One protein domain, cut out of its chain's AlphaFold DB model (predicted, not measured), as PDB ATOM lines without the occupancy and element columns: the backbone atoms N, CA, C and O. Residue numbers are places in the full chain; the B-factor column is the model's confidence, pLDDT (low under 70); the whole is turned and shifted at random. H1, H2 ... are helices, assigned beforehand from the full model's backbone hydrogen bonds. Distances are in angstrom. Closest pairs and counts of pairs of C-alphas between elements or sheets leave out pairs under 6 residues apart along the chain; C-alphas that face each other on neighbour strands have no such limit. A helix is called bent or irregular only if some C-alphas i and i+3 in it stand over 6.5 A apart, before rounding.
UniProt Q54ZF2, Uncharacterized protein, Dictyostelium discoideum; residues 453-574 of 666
ATOM      1  N   LYS A 453     -18.369 -26.988 -16.556       84.11
ATOM      2  CA  LYS A 453     -18.488 -26.234 -17.813       84.11
ATOM      3  C   LYS A 453     -19.938 -26.043 -18.244       84.11
ATOM      4  O   LYS A 453     -20.322 -24.910 -18.502       84.11
ATOM      5  N   TRP A 454     -20.732 -27.118 -18.251       81.67
ATOM      6  CA  TRP A 454     -22.147 -27.058 -18.636       81.67
ATOM      7  C   TRP A 454     -22.936 -26.061 -17.774       81.67
ATOM      8  O   TRP A 454     -23.767 -25.320 -18.286       81.67
ATOM      9  N   ILE A 455     -22.660 -25.967 -16.466       82.84
ATOM     10  CA  ILE A 455     -23.337 -24.962 -15.630       82.84
ATOM     11  C   ILE A 455     -22.718 -23.559 -15.793       82.84
ATOM     12  O   ILE A 455     -23.400 -22.553 -15.599       82.84
ATOM     13  N   GLU A 456     -21.437 -23.453 -16.143       85.19
ATOM     14  CA  GLU A 456     -20.782 -22.168 -16.421       85.19
ATOM     15  C   GLU A 456     -21.265 -21.526 -17.732       85.19
ATOM     16  O   GLU A 456     -21.462 -20.308 -17.738       85.19
ATOM     17  N   SER A 457     -21.568 -22.307 -18.780       82.44
ATOM     18  CA  SER A 457     -22.272 -21.807 -19.973       82.44
ATOM     19  C   SER A 457     -23.691 -21.348 -19.617       82.44
ATOM     20  O   SER A 457     -23.999 -20.168 -19.818       82.44
ATOM     21  N   ARG A 458     -24.495 -22.171 -18.922       81.86
ATOM     22  CA  ARG A 458     -25.822 -21.757 -18.398       81.86
ATOM     23  C   ARG A 458     -25.784 -20.457 -17.584       81.86
ATOM     24  O   ARG A 458     -26.641 -19.592 -17.757       81.86
ATOM     25  N   TYR A 459     -24.782 -20.266 -16.725       85.58
ATOM     26  CA  TYR A 459     -24.621 -19.026 -15.956       85.58
ATOM     27  C   TYR A 459     -24.376 -17.777 -16.817       85.58
ATOM     28  O   TYR A 459     -24.693 -16.679 -16.362       85.58
ATOM     29  N   SER A 460     -23.811 -17.923 -18.018       82.20
ATOM     30  CA  SER A 460     -23.629 -16.814 -18.963       82.20
ATOM     31  C   SER A 460     -24.898 -16.495 -19.767       82.20
ATOM     32  O   SER A 460     -25.102 -15.348 -20.154       82.20
ATOM     33  N   GLU A 461     -25.781 -17.481 -19.953       78.24
ATOM     34  CA  GLU A 461     -27.044 -17.361 -20.694       78.24
ATOM     35  C   GLU A 461     -28.160 -16.699 -19.874       78.24
ATOM     36  O   GLU A 461     -28.927 -15.897 -20.408       78.24
ATOM     37  N   ILE A 462     -28.244 -17.027 -18.574       84.47
ATOM     38  CA  ILE A 462     -29.327 -16.603 -17.666       84.47
ATOM     39  C   ILE A 462     -29.712 -15.117 -17.810       84.47
ATOM     40  O   ILE A 462     -30.906 -14.860 -17.982       84.47
ATOM     41  N   PRO A 463     -28.786 -14.130 -17.775       85.26
ATOM     42  CA  PRO A 463     -29.155 -12.712 -17.815       85.26
ATOM     43  C   PRO A 463     -29.997 -12.326 -19.038       85.26
ATOM     44  O   PRO A 463     -30.940 -11.545 -18.912       85.26
ATOM     45  N   SER A 464     -29.702 -12.930 -20.192       75.77
ATOM     46  CA  SER A 464     -30.272 -12.589 -21.500       75.77
ATOM     47  C   SER A 464     -31.741 -12.995 -21.664       75.77
ATOM     48  O   SER A 464     -32.452 -12.390 -22.465       75.77
ATOM     49  N   GLY A 465     -32.200 -14.010 -20.920       78.89
ATOM     50  CA  GLY A 465     -33.603 -14.452 -20.896       78.89
ATOM     51  C   GLY A 465     -34.364 -14.070 -19.620       78.89
ATOM     52  O   GLY A 465     -35.592 -13.957 -19.644       78.89
ATOM     53  N   LEU A 466     -33.650 -13.835 -18.510       86.59
ATOM     54  CA  LEU A 466     -34.225 -13.706 -17.166       86.59
ATOM     55  C   LEU A 466     -35.325 -12.647 -17.055       86.59
ATOM     56  O   LEU A 466     -36.279 -12.865 -16.314       86.59
ATOM     57  N   LEU A 467     -35.216 -11.514 -17.758       86.45
ATOM     58  CA  LEU A 467     -36.194 -10.427 -17.639       86.45
ATOM     59  C   LEU A 467     -37.585 -10.843 -18.144       86.45
ATOM     60  O   LEU A 467     -38.593 -10.602 -17.475       86.45
ATOM     61  N   ASP A 468     -37.630 -11.533 -19.282       82.33
ATOM     62  CA  ASP A 468     -38.871 -12.029 -19.872       82.33
ATOM     63  C   ASP A 468     -39.373 -13.289 -19.145       82.33
ATOM     64  O   ASP A 468     -40.582 -13.436 -18.957       82.33
ATOM     65  N   THR A 469     -38.487 -14.153 -18.619       84.30
ATOM     66  CA  THR A 469     -38.906 -15.260 -17.730       84.30
ATOM     67  C   THR A 469     -39.505 -14.738 -16.417       84.30
ATOM     68  O   THR A 469     -40.522 -15.251 -15.951       84.30
ATOM     69  N   PHE A 470     -38.924 -13.683 -15.839       90.50
ATOM     70  CA  PHE A 470     -39.412 -12.998 -14.638       90.50
ATOM     71  C   PHE A 470     -40.777 -12.354 -14.864       90.50
ATOM     72  O   PHE A 470     -41.700 -12.562 -14.073       90.50
ATOM     73  N   PHE A 471     -40.929 -11.629 -15.973       87.40
ATOM     74  CA  PHE A 471     -42.209 -11.069 -16.386       87.40
ATOM     75  C   PHE A 471     -43.265 -12.169 -16.613       87.40
ATOM     76  O   PHE A 471     -44.354 -12.067 -16.043       87.40
ATOM     77  N   LYS A 472     -42.934 -13.248 -17.351       85.09
ATOM     78  CA  LYS A 472     -43.822 -14.411 -17.548       85.09
ATOM     79  C   LYS A 472     -44.293 -14.934 -16.195       85.09
ATOM     80  O   LYS A 472     -45.491 -14.926 -15.932       85.09
ATOM     81  N   TYR A 473     -43.348 -15.315 -15.331       89.43
ATOM     82  CA  TYR A 473     -43.601 -15.927 -14.028       89.43
ATOM     83  C   TYR A 473     -44.488 -15.056 -13.134       89.43
ATOM     84  O   TYR A 473     -45.475 -15.554 -12.596       89.43
ATOM     85  N   ILE A 474     -44.190 -13.759 -12.987       90.53
ATOM     86  CA  ILE A 474     -44.986 -12.870 -12.126       90.53
ATOM     87  C   ILE A 474     -46.406 -12.661 -12.672       90.53
ATOM     88  O   ILE A 474     -47.343 -12.519 -11.887       90.53
ATOM     89  N   CYS A 475     -46.615 -12.680 -13.990       89.08
ATOM     90  CA  CYS A 475     -47.947 -12.502 -14.566       89.08
ATOM     91  C   CYS A 475     -48.903 -13.694 -14.385       89.08
ATOM     92  O   CYS A 475     -50.119 -13.484 -14.480       89.08
ATOM     93  N   LEU A 476     -48.388 -14.900 -14.113       86.77
ATOM     94  CA  LEU A 476     -49.184 -16.123 -13.939       86.77
ATOM     95  C   LEU A 476     -50.197 -15.988 -12.796       86.77
ATOM     96  O   LEU A 476     -49.926 -15.388 -11.755       86.77
ATOM     97  N   GLU A 477     -51.369 -16.595 -12.959       84.55
ATOM     98  CA  GLU A 477     -52.464 -16.504 -11.988       84.55
ATOM     99  C   GLU A 477     -52.101 -17.166 -10.651       84.55
ATOM    100  O   GLU A 477     -52.340 -16.585  -9.592       84.55
ATOM    101  N   LYS A 478     -51.376 -18.297 -10.692       87.34
ATOM    102  CA  LYS A 478     -50.783 -18.948  -9.505       87.34
ATOM    103  C   LYS A 478     -49.853 -18.025  -8.695       87.34
ATOM    104  O   LYS A 478     -49.653 -18.250  -7.506       87.34
ATOM    105  N   ASN A 479     -49.327 -16.967  -9.318       90.05
ATOM    106  CA  ASN A 479     -48.398 -16.002  -8.730       90.05
ATOM    107  C   ASN A 479     -49.039 -14.627  -8.445       90.05
ATOM    108  O   ASN A 479     -48.322 -13.675  -8.126       90.05
ATOM    109  N   ILE A 480     -50.376 -14.503  -8.487       89.98
ATOM    110  CA  ILE A 480     -51.091 -13.223  -8.303       89.98
ATOM    111  C   ILE A 480     -50.718 -12.480  -7.005       89.98
ATOM    112  O   ILE A 480     -50.651 -11.250  -6.993       89.98
ATOM    113  N   THR A 481     -50.391 -13.200  -5.927       91.89
ATOM    114  CA  THR A 481     -49.908 -12.609  -4.667       91.89
ATOM    115  C   THR A 481     -48.547 -11.925  -4.832       91.89
ATOM    116  O   THR A 481     -48.385 -10.792  -4.378       91.89
ATOM    117  N   ARG A 482     -47.594 -12.558  -5.540       92.66
ATOM    118  CA  ARG A 482     -46.282 -11.966  -5.870       92.66
ATOM    119  C   ARG A 482     -46.450 -10.749  -6.782       92.66
ATOM    120  O   ARG A 482     -45.828  -9.720  -6.540       92.66
ATOM    121  N   TYR A 483     -47.341 -10.833  -7.775       92.86
ATOM    122  CA  TYR A 483     -47.698  -9.697  -8.633       92.86
ATOM    123  C   TYR A 483     -48.229  -8.505  -7.829       92.86
ATOM    124  O   TYR A 483     -47.705  -7.402  -7.963       92.86
ATOM    125  N   ASN A 484     -49.216  -8.719  -6.954       92.33
ATOM    126  CA  ASN A 484     -49.789  -7.646  -6.139       92.33
ATOM    127  C   ASN A 484     -48.736  -7.024  -5.207       92.33
ATOM    128  O   ASN A 484     -48.632  -5.803  -5.136       92.33
ATOM    129  N   GLN A 485     -47.896  -7.842  -4.561       92.02
ATOM    130  CA  GLN A 485     -46.775  -7.358  -3.745       92.02
ATOM    131  C   GLN A 485     -45.777  -6.511  -4.551       92.02
ATOM    132  O   GLN A 485     -45.291  -5.506  -4.032       92.02
ATOM    133  N   PHE A 486     -45.505  -6.886  -5.807       92.49
ATOM    134  CA  PHE A 486     -44.606  -6.172  -6.715       92.49
ATOM    135  C   PHE A 486     -45.191  -4.839  -7.215       92.49
ATOM    136  O   PHE A 486     -44.481  -3.836  -7.217       92.49
ATOM    137  N   ILE A 487     -46.468  -4.796  -7.611       91.10
ATOM    138  CA  ILE A 487     -47.076  -3.597  -8.223       91.10
ATOM    139  C   ILE A 487     -47.730  -2.617  -7.240       91.10
ATOM    140  O   ILE A 487     -47.797  -1.434  -7.546       91.10
ATOM    141  N   GLN A 488     -48.221  -3.065  -6.077       80.13
ATOM    142  CA  GLN A 488     -48.984  -2.211  -5.146       80.13
ATOM    143  C   GLN A 488     -48.114  -1.514  -4.085       80.13
ATOM    144  O   GLN A 488     -48.649  -0.821  -3.223       80.13
ATOM    145  N   ASN A 489     -46.788  -1.697  -4.110       63.83
ATOM    146  CA  ASN A 489     -45.886  -1.158  -3.093       63.83
ATOM    147  C   ASN A 489     -44.968  -0.042  -3.606       63.83
ATOM    148  O   ASN A 489     -43.911  -0.294  -4.196       63.83
ATOM    149  N   ASP A 490     -45.266   1.185  -3.181       69.97
ATOM    150  CA  ASP A 490     -44.261   2.248  -3.045       69.97
ATOM    151  C   ASP A 490     -43.107   1.809  -2.127       69.97
ATOM    152  O   ASP A 490     -41.966   2.226  -2.315       69.97
ATOM    153  N   ASN A 491     -43.375   0.887  -1.188       81.03
ATOM    154  CA  ASN A 491     -42.361   0.225  -0.377       81.03
ATOM    155  C   ASN A 491     -41.397  -0.611  -1.240       81.03
ATOM    156  O   ASN A 491     -41.581  -1.811  -1.473       81.03
ATOM    157  N   LEU A 492     -40.308   0.043  -1.642       84.87
ATOM    158  CA  LEU A 492     -39.197  -0.527  -2.392       84.87
ATOM    159  C   LEU A 492     -38.644  -1.816  -1.759       84.87
ATOM    160  O   LEU A 492     -38.199  -2.684  -2.500       84.87
ATOM    161  N   GLN A 493     -38.697  -1.999  -0.433       89.72
ATOM    162  CA  GLN A 493     -38.182  -3.220   0.204       89.72
ATOM    163  C   GLN A 493     -39.016  -4.463  -0.140       89.72
ATOM    164  O   GLN A 493     -38.454  -5.539  -0.322       89.72
ATOM    165  N   ILE A 494     -40.338  -4.325  -0.303       89.49
ATOM    166  CA  ILE A 494     -41.199  -5.449  -0.710       89.49
ATOM    167  C   ILE A 494     -40.953  -5.786  -2.185       89.49
ATOM    168  O   ILE A 494     -40.773  -6.958  -2.515       89.49
ATOM    169  N   ARG A 495     -40.821  -4.776  -3.059       90.70
ATOM    170  CA  ARG A 495     -40.377  -4.986  -4.451       90.70
ATOM    171  C   ARG A 495     -39.023  -5.700  -4.514       90.70
ATOM    172  O   ARG A 495     -38.890  -6.672  -5.252       90.70
ATOM    173  N   LYS A 496     -38.048  -5.278  -3.703       92.52
ATOM    174  CA  LYS A 496     -36.720  -5.906  -3.598       92.52
ATOM    175  C   LYS A 496     -36.791  -7.369  -3.151       92.52
ATOM    176  O   LYS A 496     -36.156  -8.218  -3.774       92.52
ATOM    177  N   GLN A 497     -37.601  -7.685  -2.142       93.73
ATOM    178  CA  GLN A 497     -37.795  -9.064  -1.686       93.73
ATOM    179  C   GLN A 497     -38.420  -9.946  -2.781       93.73
ATOM    180  O   GLN A 497     -37.884 -11.011  -3.082       93.73
ATOM    181  N   VAL A 498     -39.491  -9.480  -3.438       94.38
ATOM    182  CA  VAL A 498     -40.137 -10.224  -4.536       94.38
ATOM    183  C   VAL A 498     -39.182 -10.427  -5.715       94.38
ATOM    184  O   VAL A 498     -39.167 -11.518  -6.284       94.38
ATOM    185  N   ILE A 499     -38.359  -9.427  -6.060       95.12
ATOM    186  CA  ILE A 499     -37.322  -9.561  -7.095       95.12
ATOM    187  C   ILE A 499     -36.346 -10.679  -6.726       95.12
ATOM    188  O   ILE A 499     -36.169 -11.607  -7.513       95.12
ATOM    189  N   LYS A 500     -35.755 -10.623  -5.525       95.91
ATOM    190  CA  LYS A 500     -34.742 -11.591  -5.092       95.91
ATOM    191  C   LYS A 500     -35.284 -13.021  -5.063       95.91
ATOM    192  O   LYS A 500     -34.712 -13.882  -5.719       95.91
ATOM    193  N   GLU A 501     -36.389 -13.265  -4.360       95.64
ATOM    194  CA  GLU A 501     -36.976 -14.611  -4.265       95.64
ATOM    195  C   GLU A 501     -37.353 -15.178  -5.636       95.64
ATOM    196  O   GLU A 501     -37.202 -16.369  -5.890       95.64
ATOM    197  N   THR A 502     -37.863 -14.330  -6.531       95.37
ATOM    198  CA  THR A 502     -38.256 -14.776  -7.867       95.37
ATOM    199  C   THR A 502     -37.020 -15.115  -8.701       95.37
ATOM    200  O   THR A 502     -37.019 -16.144  -9.363       95.37
ATOM    201  N   ILE A 503     -35.935 -14.336  -8.616       95.44
ATOM    202  CA  ILE A 503     -34.650 -14.684  -9.248       95.44
ATOM    203  C   ILE A 503     -34.085 -15.999  -8.674       95.44
ATOM    204  O   ILE A 503     -33.631 -16.839  -9.446       95.44
ATOM    205  N   GLU A 504     -34.168 -16.227  -7.358       94.95
ATOM    206  CA  GLU A 504     -33.760 -17.495  -6.723       94.95
ATOM    207  C   GLU A 504     -34.562 -18.697  -7.257       94.95
ATOM    208  O   GLU A 504     -33.973 -19.725  -7.593       94.95
ATOM    209  N   ILE A 505     -35.884 -18.558  -7.418       92.56
ATOM    210  CA  ILE A 505     -36.755 -19.596  -7.999       92.56
ATOM    211  C   ILE A 505     -36.425 -19.847  -9.478       92.56
ATOM    212  O   ILE A 505     -36.274 -20.998  -9.885       92.56
ATOM    213  N   LEU A 506     -36.294 -18.787 -10.282       91.02
ATOM    214  CA  LEU A 506     -36.036 -18.896 -11.722       91.02
ATOM    215  C   LEU A 506     -34.673 -19.530 -12.010       91.02
ATOM    216  O   LEU A 506     -34.581 -20.409 -12.864       91.02
ATOM    217  N   ILE A 507     -33.629 -19.132 -11.276       90.44
ATOM    218  CA  ILE A 507     -32.295 -19.733 -11.391       90.44
ATOM    219  C   ILE A 507     -32.320 -21.183 -10.901       90.44
ATOM    220  O   ILE A 507     -31.735 -22.039 -11.555       90.44
ATOM    221  N   GLY A 508     -33.042 -21.492  -9.818       88.89
ATOM    222  CA  GLY A 508     -33.238 -22.871  -9.367       88.89
ATOM    223  C   GLY A 508     -33.807 -23.778 -10.465       88.89
ATOM    224  O   GLY A 508     -33.243 -24.836 -10.726       88.89
ATOM    225  N   LEU A 509     -34.865 -23.323 -11.147       84.60
ATOM    226  CA  LEU A 509     -35.537 -24.057 -12.228       84.60
ATOM    227  C   LEU A 509     -34.689 -24.167 -13.510       84.60
ATOM    228  O   LEU A 509     -34.646 -25.225 -14.135       84.60
ATOM    229  N   LEU A 510     -33.965 -23.104 -13.880       82.84
ATOM    230  CA  LEU A 510     -33.042 -23.121 -15.026       82.84
ATOM    231  C   LEU A 510     -31.835 -24.048 -14.789       82.84
ATOM    232  O   LEU A 510     -31.316 -24.634 -15.736       82.84
ATOM    233  N   LEU A 511     -31.399 -24.208 -13.535       81.56
ATOM    234  CA  LEU A 511     -30.296 -25.097 -13.159       81.56
ATOM    235  C   LEU A 511     -30.717 -26.557 -12.921       81.56
ATOM    236  O   LEU A 511     -29.865 -27.440 -13.004       81.56
ATOM    237  N   SER A 512     -31.992 -26.835 -12.628       77.34
ATOM    238  CA  SER A 512     -32.493 -28.206 -12.444       77.34
ATOM    239  C   SER A 512     -32.821 -28.935 -13.750       77.34
ATOM    240  O   SER A 512     -33.026 -30.147 -13.712       77.34
ATOM    241  N   GLY A 513     -32.881 -28.238 -14.893       66.96
ATOM    242  CA  GLY A 513     -33.246 -28.833 -16.189       66.96
ATOM    243  C   GLY A 513     -34.710 -29.294 -16.278       66.96
ATOM    244  O   GLY A 513     -35.071 -30.091 -17.145       66.96
ATOM    245  N   THR A 514     -35.546 -28.817 -15.355       61.27
ATOM    246  CA  THR A 514     -36.985 -29.086 -15.294       61.27
ATOM    247  C   THR A 514     -37.727 -27.957 -15.994       61.27
ATOM    248  O   THR A 514     -37.753 -26.839 -15.473       61.27
ATOM    249  N   ASP A 515     -38.323 -28.231 -17.153       58.08
ATOM    250  CA  ASP A 515     -39.068 -27.206 -17.885       58.08
ATOM    251  C   ASP A 515     -40.360 -26.779 -17.188       58.08
ATOM    252  O   ASP A 515     -40.925 -27.467 -16.337       58.08
ATOM    253  N   TYR A 516     -40.841 -25.610 -17.602       58.75
ATOM    254  CA  TYR A 516     -42.062 -24.970 -17.117       58.75
ATOM    255  C   TYR A 516     -43.337 -25.531 -17.786       58.75
ATOM    256  O   TYR A 516     -44.392 -24.907 -17.691       58.75
ATOM    257  N   ASP A 517     -43.258 -26.664 -18.489       54.07
ATOM    258  CA  ASP A 517     -44.299 -27.130 -19.423       54.07
ATOM    259  C   ASP A 517     -45.568 -27.696 -18.758       54.07
ATOM    260  O   ASP A 517     -46.598 -27.819 -19.416       54.07
ATOM    261  N   ASP A 518     -45.553 -27.915 -17.438       51.39
ATOM    262  CA  ASP A 518     -46.757 -28.146 -16.616       51.39
ATOM    263  C   ASP A 518     -47.652 -26.884 -16.475       51.39
ATOM    264  O   ASP A 518     -48.624 -26.862 -15.711       51.39
ATOM    265  N   GLU A 519     -47.338 -25.783 -17.167       58.16
ATOM    266  CA  GLU A 519     -48.132 -24.555 -17.136       58.16
ATOM    267  C   GLU A 519     -49.395 -24.620 -18.002       58.16
ATOM    268  O   GLU A 519     -49.378 -25.012 -19.167       58.16
ATOM    269  N   ASP A 520     -50.508 -24.155 -17.424       61.07
ATOM    270  CA  ASP A 520     -51.793 -23.992 -18.108       61.07
ATOM    271  C   ASP A 520     -51.604 -23.285 -19.470       61.07
ATOM    272  O   ASP A 520     -51.170 -22.126 -19.498       61.07
ATOM    273  N   PRO A 521     -51.978 -23.923 -20.602       55.53
ATOM    274  CA  PRO A 521     -51.841 -23.342 -21.936       55.53
ATOM    275  C   PRO A 521     -52.541 -21.986 -22.123       55.53
ATOM    276  O   PRO A 521     -52.236 -21.270 -23.083       55.53
ATOM    277  N   SER A 522     -53.461 -21.593 -21.234       59.31
ATOM    278  CA  SER A 522     -54.050 -20.247 -21.216       59.31
ATOM    279  C   SER A 522     -53.050 -19.136 -20.832       59.31
ATOM    280  O   SER A 522     -53.242 -17.983 -21.225       59.31
ATOM    281  N   GLN A 523     -51.953 -19.474 -20.138       64.25
ATOM    282  CA  GLN A 523     -51.017 -18.535 -19.491       64.25
ATOM    283  C   GLN A 523     -49.648 -18.438 -20.191       64.25
ATOM    284  O   GLN A 523     -48.667 -17.978 -19.612       64.25
ATOM    285  N   ASN A 524     -49.574 -18.835 -21.465       67.84
ATOM    286  CA  ASN A 524     -48.399 -18.603 -22.312       67.84
ATOM    287  C   ASN A 524     -48.104 -17.093 -22.496       67.84
ATOM    288  O   ASN A 524     -48.986 -16.243 -22.342       67.84
ATOM    289  N   PHE A 525     -46.864 -16.766 -22.877       70.61
ATOM    290  CA  PHE A 525     -46.351 -15.392 -22.989       70.61
ATOM    291  C   PHE A 525     -47.210 -14.508 -23.913       70.61
ATOM    292  O   PHE A 525     -47.651 -13.430 -23.508       70.61
ATOM    293  N   SER A 526     -47.557 -15.008 -25.104       69.06
ATOM    294  CA  SER A 526     -48.428 -14.332 -26.075       69.06
ATOM    295  C   SER A 526     -49.813 -14.000 -25.501       69.06
ATOM    296  O   SER A 526     -50.331 -12.895 -25.693       69.06
ATOM    297  N   CYS A 527     -50.419 -14.928 -24.752       70.28
ATOM    298  CA  CYS A 527     -51.701 -14.711 -24.079       70.28
ATOM    299  C   CYS A 527     -51.600 -13.699 -22.929       70.28
ATOM    300  O   CYS A 527     -52.496 -12.862 -22.796       70.28
ATOM    301  N   ILE A 528     -50.516 -13.710 -22.144       76.22
ATOM    302  CA  ILE A 528     -50.261 -12.691 -21.113       76.22
ATOM    303  C   ILE A 528     -50.164 -11.302 -21.763       76.22
ATOM    304  O   ILE A 528     -50.907 -10.397 -21.378       76.22
ATOM    305  N   LEU A 529     -49.319 -11.140 -22.787       76.16
ATOM    306  CA  LEU A 529     -49.136  -9.866 -23.494       76.16
ATOM    307  C   LEU A 529     -50.436  -9.343 -24.119       76.16
ATOM    308  O   LEU A 529     -50.715  -8.143 -24.078       76.16
ATOM    309  N   ARG A 530     -51.257 -10.233 -24.682       73.76
ATOM    310  CA  ARG A 530     -52.523  -9.865 -25.325       73.76
ATOM    311  C   ARG A 530     -53.613  -9.490 -24.320       73.76
ATOM    312  O   ARG A 530     -54.276  -8.470 -24.515       73.76
ATOM    313  N   ASN A 531     -53.798 -10.301 -23.277       79.15
ATOM    314  CA  ASN A 531     -54.970 -10.238 -22.398       79.15
ATOM    315  C   ASN A 531     -54.713  -9.438 -21.111       79.15
ATOM    316  O   ASN A 531     -55.641  -8.869 -20.542       79.15
ATOM    317  N   GLN A 532     -53.459  -9.357 -20.653       84.65
ATOM    318  CA  GLN A 532     -53.085  -8.764 -19.364       84.65
ATOM    319  C   GLN A 532     -52.294  -7.452 -19.518       84.65
ATOM    320  O   GLN A 532     -51.550  -7.078 -18.617       84.65
ATOM    321  N   LYS A 533     -52.472  -6.718 -20.632       84.77
ATOM    322  CA  LYS A 533     -51.738  -5.479 -21.000       84.77
ATOM    323  C   LYS A 533     -51.506  -4.475 -19.862       84.77
ATOM    324  O   LYS A 533     -50.456  -3.843 -19.814       84.77
ATOM    325  N   HIS A 534     -52.462  -4.335 -18.941       87.94
ATOM    326  CA  HIS A 534     -52.320  -3.471 -17.767       87.94
ATOM    327  C   HIS A 534     -51.216  -3.962 -16.810       87.94
ATOM    328  O   HIS A 534     -50.400  -3.152 -16.380       87.94
ATOM    329  N   LYS A 535     -51.124  -5.278 -16.542       88.46
ATOM    330  CA  LYS A 535     -50.026  -5.879 -15.767       88.46
ATOM    331  C   LYS A 535     -48.683  -5.647 -16.454       88.46
ATOM    332  O   LYS A 535     -47.725  -5.287 -15.784       88.46
ATOM    333  N   VAL A 536     -48.636  -5.821 -17.781       85.60
ATOM    334  CA  VAL A 536     -47.419  -5.620 -18.588       85.60
ATOM    335  C   VAL A 536     -46.906  -4.192 -18.439       85.60
ATOM    336  O   VAL A 536     -45.765  -3.998 -18.043       85.60
ATOM    337  N   SER A 537     -47.773  -3.199 -18.659       89.04
ATOM    338  CA  SER A 537     -47.430  -1.777 -18.527       89.04
ATOM    339  C   SER A 537     -46.975  -1.411 -17.107       89.04
ATOM    340  O   SER A 537     -45.976  -0.715 -16.936       89.04
ATOM    341  N   LEU A 538     -47.644  -1.939 -16.073       90.95
ATOM    342  CA  LEU A 538     -47.245  -1.725 -14.679       90.95
ATOM    343  C   LEU A 538     -45.871  -2.342 -14.374       90.95
ATOM    344  O   LEU A 538     -44.993  -1.632 -13.890       90.95
ATOM    345  N   ILE A 539     -45.653  -3.618 -14.711       91.01
ATOM    346  CA  ILE A 539     -44.368  -4.302 -14.493       91.01
ATOM    347  C   ILE A 539     -43.244  -3.596 -15.261       91.01
ATOM    348  O   ILE A 539     -42.197  -3.313 -14.679       91.01
ATOM    349  N   GLN A 540     -43.486  -3.238 -16.525       90.69
ATOM    350  CA  GLN A 540     -42.543  -2.494 -17.356       90.69
ATOM    351  C   GLN A 540     -42.195  -1.134 -16.735       90.69
ATOM    352  O   GLN A 540     -41.018  -0.823 -16.576       90.69
ATOM    353  N   SER A 541     -43.190  -0.352 -16.298       91.38
ATOM    354  CA  SER A 541     -42.957   0.963 -15.680       91.38
ATOM    355  C   SER A 541     -42.191   0.911 -14.350       91.38
ATOM    356  O   SER A 541     -41.578   1.907 -13.965       91.38
ATOM    357  N   ILE A 542     -42.198  -0.236 -13.660       92.01
ATOM    358  CA  ILE A 542     -41.430  -0.482 -12.431       92.01
ATOM    359  C   ILE A 542     -40.010  -0.949 -12.758       92.01
ATOM    360  O   ILE A 542     -39.056  -0.456 -12.156       92.01
ATOM    361  N   ILE A 543     -39.861  -1.877 -13.708       91.27
ATOM    362  CA  ILE A 543     -38.567  -2.416 -14.148       91.27
ATOM    363  C   ILE A 543     -37.724  -1.347 -14.842       91.27
ATOM    364  O   ILE A 543     -36.525  -1.291 -14.612       91.27
ATOM    365  N   GLU A 544     -38.324  -0.443 -15.613       92.07
ATOM    366  CA  GLU A 544     -37.606   0.657 -16.266       92.07
ATOM    367  C   GLU A 544     -37.058   1.723 -15.287       92.07
ATOM    368  O   GLU A 544     -36.308   2.603 -15.709       92.07
ATOM    369  N   GLN A 545     -37.371   1.658 -13.984       91.93
ATOM    370  CA  GLN A 545     -36.826   2.573 -12.969       91.93
ATOM    371  C   GLN A 545     -35.359   2.216 -12.650       91.93
ATOM    372  O   GLN A 545     -35.098   1.065 -12.292       91.93
ATOM    373  N   PRO A 546     -34.398   3.164 -12.700       91.26
ATOM    374  CA  PRO A 546     -32.979   2.873 -12.463       91.26
ATOM    375  C   PRO A 546     -32.695   2.137 -11.145       91.26
ATOM    376  O   PRO A 546     -31.955   1.156 -11.142       91.26
ATOM    377  N   ASP A 547     -33.345   2.531 -10.045       90.81
ATOM    378  CA  ASP A 547     -33.194   1.877  -8.735       90.81
ATOM    379  C   ASP A 547     -33.674   0.417  -8.737       90.81
ATOM    380  O   ASP A 547     -33.073  -0.439  -8.080       90.81
ATOM    381  N   THR A 548     -34.737   0.114  -9.494       91.16
ATOM    382  CA  THR A 548     -35.221  -1.259  -9.683       91.16
ATOM    383  C   THR A 548     -34.187  -2.076 -10.445       91.16
ATOM    384  O   THR A 548     -33.888  -3.188 -10.028       91.16
ATOM    385  N   GLN A 549     -33.598  -1.537 -11.517       91.67
ATOM    386  CA  GLN A 549     -32.614  -2.257 -12.337       91.67
ATOM    387  C   GLN A 549     -31.285  -2.479 -11.620       91.67
ATOM    388  O   GLN A 549     -30.734  -3.577 -11.675       91.67
ATOM    389  N   LEU A 550     -30.784  -1.462 -10.911       92.29
ATOM    390  CA  LEU A 550     -29.592  -1.582 -10.072       92.29
ATOM    391  C   LEU A 550     -29.793  -2.654  -8.997       92.29
ATOM    392  O   LEU A 550     -28.887  -3.450  -8.746       92.29
ATOM    393  N   PHE A 551     -30.992  -2.737  -8.412       93.20
ATOM    394  CA  PHE A 551     -31.313  -3.831  -7.504       93.20
ATOM    395  C   PHE A 551     -31.479  -5.179  -8.214       93.20
ATOM    396  O   PHE A 551     -30.962  -6.168  -7.713       93.20
ATOM    397  N   PHE A 552     -32.156  -5.249  -9.362       93.38
ATOM    398  CA  PHE A 552     -32.354  -6.492 -10.118       93.38
ATOM    399  C   PHE A 552     -31.004  -7.097 -10.528       93.38
ATOM    400  O   PHE A 552     -30.789  -8.294 -10.353       93.38
ATOM    401  N   LYS A 553     -30.049  -6.252 -10.948       94.94
ATOM    402  CA  LYS A 553     -28.649  -6.640 -11.145       94.94
ATOM    403  C   LYS A 553     -27.994  -7.092  -9.845       94.94
ATOM    404  O   LYS A 553     -27.455  -8.187  -9.808       94.94
ATOM    405  N   SER A 554     -28.072  -6.306  -8.772       95.84
ATOM    406  CA  SER A 554     -27.460  -6.686  -7.490       95.84
ATOM    407  C   SER A 554     -28.013  -8.003  -6.926       95.84
ATOM    408  O   SER A 554     -27.256  -8.779  -6.347       95.84
ATOM    409  N   ALA A 555     -29.301  -8.290  -7.127       95.74
ATOM    410  CA  ALA A 555     -29.936  -9.546  -6.748       95.74
ATOM    411  C   ALA A 555     -29.471 -10.705  -7.641       95.74
ATOM    412  O   ALA A 555     -29.098 -11.748  -7.114       95.74
ATOM    413  N   LEU A 556     -29.420 -10.514  -8.963       95.27
ATOM    414  CA  LEU A 556     -28.871 -11.501  -9.895       95.27
ATOM    415  C   LEU A 556     -27.409 -11.842  -9.572       95.27
ATOM    416  O   LEU A 556     -27.080 -13.012  -9.391       95.27
ATOM    417  N   ASP A 557     -26.556 -10.826  -9.433       95.47
ATOM    418  CA  ASP A 557     -25.138 -10.977  -9.107       95.47
ATOM    419  C   ASP A 557     -24.957 -11.716  -7.764       95.47
ATOM    420  O   ASP A 557     -24.137 -12.629  -7.670       95.47
ATOM    421  N   GLN A 558     -25.762 -11.392  -6.740       96.04
ATOM    422  CA  GLN A 558     -25.752 -12.087  -5.444       96.04
ATOM    423  C   GLN A 558     -26.196 -13.551  -5.543       96.04
ATOM    424  O   GLN A 558     -25.566 -14.412  -4.932       96.04
ATOM    425  N   VAL A 559     -27.264 -13.857  -6.286       94.71
ATOM    426  CA  VAL A 559     -27.781 -15.232  -6.404       94.71
ATOM    427  C   VAL A 559     -26.843 -16.098  -7.248       94.71
ATOM    428  O   VAL A 559     -26.579 -17.242  -6.877       94.71
ATOM    429  N   LEU A 560     -26.260 -15.555  -8.323       93.31
ATOM    430  CA  LEU A 560     -25.230 -16.239  -9.113       93.31
ATOM    431  C   LEU A 560     -23.938 -16.457  -8.317       93.31
ATOM    432  O   LEU A 560     -23.336 -17.524  -8.432       93.31
ATOM    433  N   LEU A 561     -23.507 -15.482  -7.506       94.38
ATOM    434  CA  LEU A 561     -22.357 -15.643  -6.613       94.38
ATOM    435  C   LEU A 561     -22.631 -16.733  -5.572       94.38
ATOM    436  O   LEU A 561     -21.871 -17.696  -5.494       94.38
ATOM    437  N   LYS A 562     -23.759 -16.646  -4.857       94.59
ATOM    438  CA  LYS A 562     -24.158 -17.641  -3.857       94.59
ATOM    439  C   LYS A 562     -24.267 -19.039  -4.467       94.59
ATOM    440  O   LYS A 562     -23.720 -19.979  -3.916       94.59
ATOM    441  N   SER A 563     -24.891 -19.194  -5.637       90.80
ATOM    442  CA  SER A 563     -25.021 -20.503  -6.296       90.80
ATOM    443  C   SER A 563     -23.670 -21.072  -6.780       90.80
ATOM    444  O   SER A 563     -23.495 -22.289  -6.870       90.80
ATOM    445  N   LYS A 564     -22.669 -20.216  -7.045       90.73
ATOM    446  CA  LYS A 564     -21.270 -20.626  -7.282       90.73
ATOM    447  C   LYS A 564     -20.541 -21.004  -5.986       90.73
ATOM    448  O   LYS A 564     -19.710 -21.905  -6.017       90.73
ATOM    449  N   GLU A 565     -20.832 -20.343  -4.870       91.77
ATOM    450  CA  GLU A 565     -20.266 -20.656  -3.549       91.77
ATOM    451  C   GLU A 565     -20.863 -21.940  -2.962       91.77
ATOM    452  O   GLU A 565     -20.108 -22.841  -2.604       91.77
ATOM    453  N   ASP A 566     -22.192 -22.074  -2.959       89.39
ATOM    454  CA  ASP A 566     -22.929 -23.282  -2.571       89.39
ATOM    455  C   ASP A 566     -22.383 -24.510  -3.329       89.39
ATOM    456  O   ASP A 566     -22.045 -25.515  -2.708       89.39
ATOM    457  N   ARG A 567     -22.161 -24.403  -4.652       84.53
ATOM    458  CA  ARG A 567     -21.558 -25.493  -5.438       84.53
ATOM    459  C   ARG A 567     -20.109 -25.797  -5.062       84.53
ATOM    460  O   ARG A 567     -19.762 -26.965  -4.964       84.53
ATOM    461  N   LYS A 568     -19.260 -24.788  -4.845       87.10
ATOM    462  CA  LYS A 568     -17.875 -25.026  -4.391       87.10
ATOM    463  C   LYS A 568     -17.850 -25.724  -3.033       87.10
ATOM    464  O   LYS A 568     -17.012 -26.591  -2.809       87.10
ATOM    465  N   ASN A 569     -18.784 -25.380  -2.149       87.40
ATOM    466  CA  ASN A 569     -18.957 -26.062  -0.873       87.40
ATOM    467  C   ASN A 569     -19.414 -27.516  -1.083       87.40
ATOM    468  O   ASN A 569     -18.843 -28.409  -0.464       87.40
ATOM    469  N   ASP A 570     -20.362 -27.784  -1.986       83.46
ATOM    470  CA  ASP A 570     -20.751 -29.154  -2.361       83.46
ATOM    471  C   ASP A 570     -19.582 -29.951  -2.971       83.46
ATOM    472  O   ASP A 570     -19.379 -31.106  -2.611       83.46
ATOM    473  N   GLU A 571     -18.770 -29.351  -3.844       82.08
ATOM    474  CA  GLU A 571     -17.591 -29.981  -4.463       82.08
ATOM    475  C   GLU A 571     -16.476 -30.289  -3.446       82.08
ATOM    476  O   GLU A 571     -15.762 -31.281  -3.600       82.08
ATOM    477  N   ILE A 572     -16.340 -29.478  -2.390       82.33
ATOM    478  CA  ILE A 572     -15.406 -29.708  -1.273       82.33
ATOM    479  C   ILE A 572     -15.943 -30.777  -0.307       82.33
ATOM    480  O   ILE A 572     -15.186 -31.637   0.141       82.33
ATOM    481  N   ASN A 573     -17.238 -30.733   0.021       81.89
ATOM    482  CA  ASN A 573     -17.872 -31.632   0.994       81.89
ATOM    483  C   ASN A 573     -18.230 -33.010   0.411       81.89
ATOM    484  O   ASN A 573     -18.383 -33.973   1.161       81.89
ATOM    485  N   ASN A 574     -18.402 -33.102  -0.907       81.20
ATOM    486  CA  ASN A 574     -18.829 -34.293  -1.636       81.20
ATOM    487  C   ASN A 574     -18.035 -34.405  -2.959       81.20
ATOM    488  O   ASN A 574     -18.591 -34.189  -4.047       81.20
TER     489      ASN A 574
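AT A GLANCE: This is residues 453 to 574 of the 666 residues of an uncharacterized protein of Dictyostelium discoideum (UniProt Q54ZF2). Picture H3 running through the middle, with H6 crossing it and arm H1a on the same side as H6, these three making a bundle; the shorter H1b, H2, H4 and H5 cluster on H3's other side. Residues 565 to 574, of which 565 to 573 belong to H6, stick out. The printed part has 122 residues with six named helices, H1 to H6 in order, and no named strand: all helix. It is compact, with a radius of gyration of the C-alphas of 15.4 A and spans of 48 by 33 by 22 A.

HOW THE PARTS SIT: Start with H1, residues 453 to 475, assigned as one helix by its hydrogen bonds but bent: C-alphas 464 and 467 are 7.4 A apart. Its arms are H1a, residues 453 to 464, and H1b, residues 467 to 475. H2, residues 477 to 487, touches H1b only at the corner. H2 and H3, residues 492 to 512, form a hairpin; their closest C-alphas, Phe 486 and Arg 495, are 4.9 A apart. H3 touches H1b with residues 502 to 506 alone, closest at C-alphas Phe 470 and Thr 502, 7.1 A. H4, residues 525 to 531, only just touches H1b, with 3 pairs of C-alphas within 8 A, the closest Lys 472 and Phe 525, 6.1 A. H5, residues 533 to 543, touches H1b, closest at C-alphas Cys 475 and Lys 535, 7.0 A. H6, residues 546 to 573, touches H3 at a steep tilt of 42 degrees, the same way, closest at C-alphas Lys 500 and Ala 555, 5.5 A; H6 touches H3 with residues 548 to 559 alone, and H3 touches H6 with residues 496 to 504 alone. Every O i to N i+4 pair is within hydrogen-bond range in H1b, H3, H4, H5 and H6, against 6 of 8 in H1a and 5 of 7 in H2.

IN THESE COORDINATES: Find C-alpha 453 at (-18.488, -26.234, -17.813), where H1a begins. H1a and H2 are irregular: C-alphas 460 and 463 are 7.0 A apart, 478 and 481 8.0 A. H3 runs 30.2 A; H6 runs 40.0 A to C-alpha 573 at (-17.872, -31.632, 0.994).

THE WHOLE: The printed part has no cut, and the link from H3 to H4 is long, 12 residues. Look for pLDDT under 70 at residues 489 to 490, 513 to 524 and 526.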